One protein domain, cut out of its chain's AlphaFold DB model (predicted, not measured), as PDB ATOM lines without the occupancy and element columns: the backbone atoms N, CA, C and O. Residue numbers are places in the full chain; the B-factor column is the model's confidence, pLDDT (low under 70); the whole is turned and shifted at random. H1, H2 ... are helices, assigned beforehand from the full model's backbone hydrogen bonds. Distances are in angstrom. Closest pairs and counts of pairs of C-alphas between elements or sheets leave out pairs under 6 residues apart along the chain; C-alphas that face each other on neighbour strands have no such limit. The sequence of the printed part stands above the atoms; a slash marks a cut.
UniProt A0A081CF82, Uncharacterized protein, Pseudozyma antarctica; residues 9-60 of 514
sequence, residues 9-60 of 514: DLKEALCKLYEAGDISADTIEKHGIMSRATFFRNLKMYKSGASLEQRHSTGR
ATOM      1  N   ASP A   9     115.833 105.338  75.678       79.00
ATOM      2  CA  ASP A   9     115.723 105.230  74.223       79.00
ATOM      3  C   ASP A   9     117.111 105.177  73.550       79.00
ATOM      4  O   ASP A   9     117.387 104.328  72.705       79.00
ATOM      5  N   LEU A  10     118.037 106.044  73.985       87.56
ATOM      6  CA  LEU A  10     119.398 106.107  73.445       87.56
ATOM      7  C   LEU A  10     120.257 104.905  73.876       87.56
ATOM      8  O   LEU A  10     121.126 104.484  73.122       87.56
ATOM      9  N   LYS A  11     120.021 104.304  75.052       89.25
ATOM     10  CA  LYS A  11     120.714 103.056  75.435       89.25
ATOM     11  C   LYS A  11     120.246 101.889  74.577       89.25
ATOM     12  O   LYS A  11     121.062 101.047  74.219       89.25
ATOM     13  N   GLU A  12     118.953 101.838  74.269       87.00
ATOM     14  CA  GLU A  12     118.370 100.793  73.434       87.00
ATOM     15  C   GLU A  12     118.844 100.912  71.981       87.00
ATOM     16  O   GLU A  12     119.336  99.933  71.425       87.00
ATOM     17  N   ALA A  13     118.813 102.121  71.411       90.81
ATOM     18  CA  ALA A  13     119.369 102.399  70.087       90.81
ATOM     19  C   ALA A  13     120.849 101.987  69.985       90.81
ATOM     20  O   ALA A  13     121.246 101.362  69.008       90.81
ATOM     21  N   LEU A  14     121.658 102.256  71.017       93.19
ATOM     22  CA  LEU A  14     123.061 101.826  71.067       93.19
ATOM     23  C   LEU A  14     123.241 100.303  71.197       93.19
ATOM     24  O   LEU A  14     124.272  99.792  70.770       93.19
ATOM     25  N   CYS A  15     122.274  99.570  71.762       92.69
ATOM     26  CA  CYS A  15     122.296  98.102  71.745       92.69
ATOM     27  C   CYS A  15     121.935  97.571  70.350       92.69
ATOM     28  O   CYS A  15     122.662  96.738  69.818       92.69
ATOM     29  N   LYS A  16     120.883  98.119  69.723       93.62
ATOM     30  CA  LYS A  16     120.452  97.772  68.356       93.62
ATOM     31  C   LYS A  16     121.559  98.007  67.321       93.62
ATOM     32  O   LYS A  16     121.909  97.085  66.596       93.62
ATOM     33  N   LEU A  17     122.180  99.189  67.325       95.00
ATOM     34  CA  LEU A  17     123.310  99.524  66.445       95.00
ATOM     35  C   LEU A  17     124.535  98.620  66.678       95.00
ATOM     36  O   LEU A  17     125.282  98.339  65.749       95.00
ATOM     37  N   TYR A  18     124.770  98.156  67.910       96.25
ATOM     38  CA  TYR A  18     125.882  97.242  68.198       96.25
ATOM     39  C   TYR A  18     125.603  95.819  67.697       96.25
ATOM     40  O   TYR A  18     126.517  95.127  67.260       96.25
ATOM     41  N   GLU A  19     124.347  95.373  67.746       94.56
ATOM     42  CA  GLU A  19     123.939  94.062  67.230       94.56
ATOM     43  C   GLU A  19     123.848  94.031  65.700       94.56
ATOM     44  O   GLU A  19     124.182  93.010  65.107       94.56
ATOM     45  N   ALA A  20     123.507  95.159  65.069       95.00
ATOM     46  CA  ALA A  20     123.637  95.366  63.625       95.00
ATOM     47  C   ALA A  20     125.104  95.483  63.150       95.00
ATOM     48  O   ALA A  20     125.388  95.302  61.970       95.00
ATOM     49  N   GLY A  21     126.043  95.774  64.058       96.06
ATOM     50  CA  GLY A  21     127.462  95.993  63.751       96.06
ATOM     51  C   GLY A  21     127.832  97.439  63.387       96.06
ATOM     52  O   GLY A  21     129.019  97.739  63.260       96.06
ATOM     53  N   ASP A  22     126.854  98.347  63.299       96.88
ATOM     54  CA  ASP A  22     127.027  99.772  62.972       96.88
ATOM     55  C   ASP A  22     127.912 100.536  63.975       96.88
ATOM     56  O   ASP A  22     128.492 101.574  63.644       96.88
ATOM     57  N   ILE A  23     128.008 100.066  65.225       95.75
ATOM     58  CA  ILE A  23     128.829 100.702  66.264       95.75
ATOM     59  C   ILE A  23     129.564  99.684  67.142       95.75
ATOM     60  O   ILE A  23     128.986  98.724  67.645       95.75
ATOM     61  N   SER A  24     130.851  99.930  67.403       96.56
ATOM     62  CA  SER A  24     131.630  99.149  68.369       96.56
ATOM     63  C   SER A  24     131.511  99.717  69.789       96.56
ATOM     64  O   SER A  24     131.319 100.920  69.994       96.56
ATOM     65  N   ALA A  25     131.695  98.865  70.801       95.12
ATOM     66  CA  ALA A  25     131.696  99.296  72.202       95.12
ATOM     67  C   ALA A  25     132.814 100.318  72.507       95.12
ATOM     68  O   ALA A  25     132.646 101.178  73.372       95.12
ATOM     69  N   ASP A  26     133.922 100.261  71.764       95.38
ATOM     70  CA  ASP A  26     135.038 101.202  71.883       95.38
ATOM     71  C   ASP A  26     134.702 102.579  71.299       95.38
ATOM     72  O   ASP A  26     135.105 103.593  71.866       95.38
ATOM     73  N   THR A  27     133.885 102.652  70.243       95.19
ATOM     74  CA  THR A  27     133.317 103.922  69.761       95.19
ATOM     75  C   THR A  27     132.412 104.552  70.829       95.19
ATOM     76  O   THR A  27     132.533 105.746  71.109       95.19
ATOM     77  N   ILE A  28     131.565 103.759  71.499       90.94
ATOM     78  CA  ILE A  28     130.675 104.237  72.577       90.94
ATOM     79  C   ILE A  28     131.479 104.815  73.758       90.94
ATOM     80  O   ILE A  28     131.143 105.888  74.272       90.94
ATOM     81  N   GLU A  29     132.556 104.140  74.172       93.50
ATOM     82  CA  GLU A  29     133.420 104.605  75.263       93.50
ATOM     83  C   GLU A  29     134.281 105.814  74.850       93.50
ATOM     84  O   GLU A  29     134.359 106.790  75.600       93.50
ATOM     85  N   LYS A  30     134.836 105.822  73.628       95.25
ATOM     86  CA  LYS A  30     135.635 106.929  73.066       95.25
ATOM     87  C   LYS A  30     134.843 108.233  72.927       95.25
ATOM     88  O   LYS A  30     135.399 109.303  73.165       95.25
ATOM     89  N   HIS A  31     133.552 108.165  72.599       91.12
ATOM     90  CA  HIS A  31     132.664 109.336  72.594       91.12
ATOM     91  C   HIS A  31     132.180 109.753  73.999       91.12
ATOM     92  O   HIS A  31     131.384 110.684  74.123       91.12
ATOM     93  N   GLY A  32     132.639 109.092  75.070       89.81
ATOM     94  CA  GLY A  32     132.300 109.438  76.454       89.81
ATOM     95  C   GLY A  32     130.837 109.184  76.828       89.81
ATOM     96  O   GLY A  32     130.370 109.700  77.844       89.81
ATOM     97  N   ILE A  33     130.114 108.403  76.017       89.06
ATOM     98  CA  ILE A  33     128.675 108.151  76.148       89.06
ATOM     99  C   ILE A  33     128.424 107.318  77.411       89.06
ATOM    100  O   ILE A  33     127.790 107.767  78.365       89.06
ATOM    101  N   MET A  34     128.982 106.111  77.462       90.25
ATOM    102  CA  MET A  34     129.032 105.289  78.670       90.25
ATOM    103  C   MET A  34     130.275 104.406  78.628       90.25
ATOM    104  O   MET A  34     130.799 104.141  77.550       90.25
ATOM    105  N   SER A  35     130.746 103.935  79.785       92.50
ATOM    106  CA  SER A  35     131.890 103.026  79.794       92.50
ATOM    107  C   SER A  35     131.521 101.650  79.239       92.50
ATOM    108  O   SER A  35     130.380 101.200  79.386       92.50
ATOM    109  N   ARG A  36     132.499 100.944  78.666       93.88
ATOM    110  CA  ARG A  36     132.348  99.626  78.031       93.88
ATOM    111  C   ARG A  36     131.688  98.609  78.972       93.88
ATOM    112  O   ARG A  36     130.791  97.877  78.564       93.88
ATOM    113  N   ALA A  37     132.016  98.647  80.265       90.31
ATOM    114  CA  ALA A  37     131.364  97.828  81.295       90.31
ATOM    115  C   ALA A  37     129.879  98.186  81.547       90.31
ATOM    116  O   ALA A  37     129.063  97.299  81.798       90.31
ATOM    117  N   THR A  38     129.495  99.468  81.472       87.69
ATOM    118  CA  THR A  38     128.079  99.880  81.535       87.69
ATOM    119  C   THR A  38     127.338  99.471  80.263       87.69
ATOM    120  O   THR A  38     126.213  98.982  80.356       87.69
ATOM    121  N   PHE A  39     127.978  99.604  79.100       92.25
ATOM    122  CA  PHE A  39     127.412  99.173  77.827       92.25
ATOM    123  C   PHE A  39     127.122  97.666  77.810       92.25
ATOM    124  O   PHE A  39     125.969  97.283  77.632       92.25
ATOM    125  N   PHE A  40     128.103  96.807  78.108       93.12
ATOM    126  CA  PHE A  40     127.889  95.352  78.120       93.12
ATOM    127  C   PHE A  40     126.862  94.890  79.166       93.12
ATOM    128  O   PHE A  40     126.156  93.909  78.932       93.12
ATOM    129  N   ARG A  41     126.702  95.612  80.287       86.62
ATOM    130  CA  ARG A  41     125.600  95.361  81.228       86.62
ATOM    131  C   ARG A  41     124.236  95.666  80.602       86.62
ATOM    132  O   ARG A  41     123.322  94.863  80.763       86.62
ATOM    133  N   ASN A  42     124.097  96.789  79.896       85.69
ATOM    134  CA  ASN A  42     122.857  97.137  79.195       85.69
ATOM    135  C   ASN A  42     122.567  96.143  78.059       85.69
ATOM    136  O   ASN A  42     121.446  95.659  77.964       85.69
ATOM    137  N   LEU A  43     123.583  95.769  77.274       89.50
ATOM    138  CA  LEU A  43     123.474  94.795  76.185       89.50
ATOM    139  C   LEU A  43     123.058  93.401  76.687       89.50
ATOM    140  O   LEU A  43     122.215  92.752  76.076       89.50
ATOM    141  N   LYS A  44     123.577  92.948  77.839       88.94
ATOM    142  CA  LYS A  44     123.127  91.686  78.451       88.94
ATOM    143  C   LYS A  44     121.646  91.734  78.846       88.94
ATOM    144  O   LYS A  44     120.951  90.747  78.639       88.94
ATOM    145  N   MET A  45     121.171  92.864  79.382       75.69
ATOM    146  CA  MET A  45     119.743  93.065  79.679       75.69
ATOM    147  C   MET A  45     118.891  93.203  78.408       75.69
ATOM    148  O   MET A  45     117.717  92.848  78.423       75.69
ATOM    149  N   TYR A  46     119.471  93.720  77.319       82.94
ATOM    150  CA  TYR A  46     118.823  93.816  76.013       82.94
ATOM    151  C   TYR A  46     118.564  92.422  75.427       82.94
ATOM    152  O   TYR A  46     117.413  92.074  75.180       82.94
ATOM    153  N   LYS A  47     119.605  91.582  75.334       86.31
ATOM    154  CA  LYS A  47     119.510  90.206  74.813       86.31
ATOM    155  C   LYS A  47     118.677  89.243  75.663       86.31
ATOM    156  O   LYS A  47     118.337  88.170  75.185       86.31
ATOM    157  N   SER A  48     118.354  89.586  76.911       78.25
ATOM    158  CA  SER A  48     117.547  88.732  77.797       78.25
ATOM    159  C   SER A  48     116.029  88.912  77.657       78.25
ATOM    160  O   SER A  48     115.299  88.416  78.510       78.25
ATOM    161  N   GLY A  49     115.539  89.664  76.661       67.44
ATOM    162  CA  GLY A  49     114.106  89.870  76.389       67.44
ATOM    163  C   GLY A  49     113.370  90.785  77.380       67.44
ATOM    164  O   GLY A  49     112.556  91.598  76.958       67.44
ATOM    165  N   ALA A  50     113.709  90.730  78.673       58.78
ATOM    166  CA  ALA A  50     113.127  91.528  79.760       58.78
ATOM    167  C   ALA A  50     112.852  92.987  79.350       58.78
ATOM    168  O   ALA A  50     113.802  93.692  78.993       58.78
ATOM    169  N   SER A  51     111.587  93.431  79.403       55.09
ATOM    170  CA  SER A  51     111.127  94.738  78.885       55.09
ATOM    171  C   SER A  51     111.976  95.919  79.389       55.09
ATOM    172  O   SER A  51     112.534  95.897  80.490       55.09
ATOM    173  N   LEU A  52     112.048  97.001  78.605       52.09
ATOM    174  CA  LEU A  52     112.647  98.268  79.032       52.09
ATOM    175  C   LEU A  52     112.017  98.799  80.340       52.09
ATOM    176  O   LEU A  52     112.735  99.364  81.169       52.09
ATOM    177  N   GLU A  53     110.729  98.537  80.584       51.56
ATOM    178  CA  GLU A  53     110.062  98.842  81.857       51.56
ATOM    179  C   GLU A  53     110.530  97.929  82.992       51.56
ATOM    180  O   GLU A  53     110.815  98.430  84.077       51.56
ATOM    181  N   GLN A  54     110.754  96.630  82.756       53.84
ATOM    182  CA  GLN A  54     111.429  95.753  83.732       53.84
ATOM    183  C   GLN A  54     112.886  96.178  84.002       53.84
ATOM    184  O   GLN A  54     113.422  95.905  85.073       53.84
ATOM    185  N   ARG A  55     113.552  96.868  83.064       51.44
ATOM    186  CA  ARG A  55     114.913  97.414  83.262       51.44
ATOM    187  C   ARG A  55     114.914  98.720  84.065       51.44
ATOM    188  O   ARG A  55     115.920  99.028  84.710       51.44
ATOM    189  N   HIS A  56     113.825  99.488  84.024       48.81
ATOM    190  CA  HIS A  56     113.658 100.735  84.778       48.81
ATOM    191  C   HIS A  56     112.956 100.540  86.130       48.81
ATOM    192  O   HIS A  56     113.304 101.227  87.093       48.81
ATOM    193  N   SER A  57     112.101  99.524  86.244       51.47
ATOM    194  CA  SER A  57     111.751  98.865  87.499       51.47
ATOM    195  C   SER A  57     112.974  98.116  88.029       51.47
ATOM    196  O   SER A  57     113.111  96.896  87.943       51.47
ATOM    197  N   THR A  58     113.922  98.859  88.608       50.31
ATOM    198  CA  THR A  58     114.897  98.223  89.492       50.31
ATOM    199  C   THR A  58     114.092  97.529  90.587       50.31
ATOM    200  O   THR A  58     113.404  98.233  91.317       50.31
ATOM    201  N   GLY A  59     114.197  96.203  90.749       55.28
ATOM    202  CA  GLY A  59     113.370  95.397  91.680       55.28
ATOM    203  C   GLY A  59     113.422  95.786  93.172       55.28
ATOM    204  O   GLY A  59     112.820  95.146  94.030       55.28
ATOM    205  N   ARG A  60     114.132  96.869  93.491       62.34
ATOM    206  CA  ARG A  60     113.896  97.722  94.651       62.34
ATOM    207  C   ARG A  60     112.504  98.364  94.541       62.34
ATOM    208  O   ARG A  60     112.386  99.466  94.010       62.34
TER     209      ARG A  60
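Overview. This is residues 9 to 60 of the 514 residues of an uncharacterized protein of Pseudozyma antarctica (UniProt A0A081CF82). Three helices make a small body: H1 crosses H3 at nearly a right angle, with its residues 11 to 15 on residues 42 to 46 of H3, while the short H2 packs beside the first residues of H3 and forms a lopsided hairpin with it. Past the last residue of H3, the small helix H4 and residues 57 to 60 extend the long axis to one side, only loosely joined to the rest. The printed part has 52 residues with four named helices, in the order H1, H2, H3, H4, and no named strand; its class is all helix. The whole is compact, with a radius of gyration of the C-alphas of 11.1 A, yet elongated, spanning 32 by 21 by 16 A.

Along the chain. H1 takes residues 9 to 20 and measures 16.5 A from first to last C-alpha, beginning at C-alpha 9 at (115.723, 105.230, 74.223). H2 takes residues 25 to 30 and measures 8.6 A. H3 takes residues 36 to 47 and measures 16.2 A, with C-alpha 36 at (132.348, 99.626, 78.031). H4 takes residues 52 to 56, is 6.3 A long and ends at C-alpha 56 at (113.658, 100.735, 84.778).

Arrangement. H1 touches H3 about perpendicular, at 83 degrees, and the closest C-alphas are those of Cys 15 and Leu 43, 5.7 A apart. H1 and H2 are close but not clearly touching, with the C-alphas of Tyr 18 and Ala 25 closest at 7.4 A; they run opposite ways at a steep tilt of 54 degrees. H2 and H3 form a helical hairpin and run opposite ways at a tilt of 35.1 degrees, only just steep. They touch, H3 with residues 36 to 39 alone, and their closest C-alphas, those of Glu 29 and Arg 36, are 5.8 A apart. H3 and H4 are close but not clearly touching, the C-alphas of Met 45 and Arg 55 being closest at 7.4 A. H1 and H4 are only just apart, at 8.4 A, and H2 and H4 are apart. In H1, H2, H3 and H4 every O i to N i+4 pair is within hydrogen-bond range.

Size, cuts and confidence. The two C-alphas farthest apart are those of Asp 22 and Arg 60, at 34.4 A. The printed part has no cut, and the links H1 to H2, H2 to H3 and H3 to H4 are tight. The mean pLDDT of the printed part is 82.4; residues 49 to 60 are under 70, and H4 has a mean of 52.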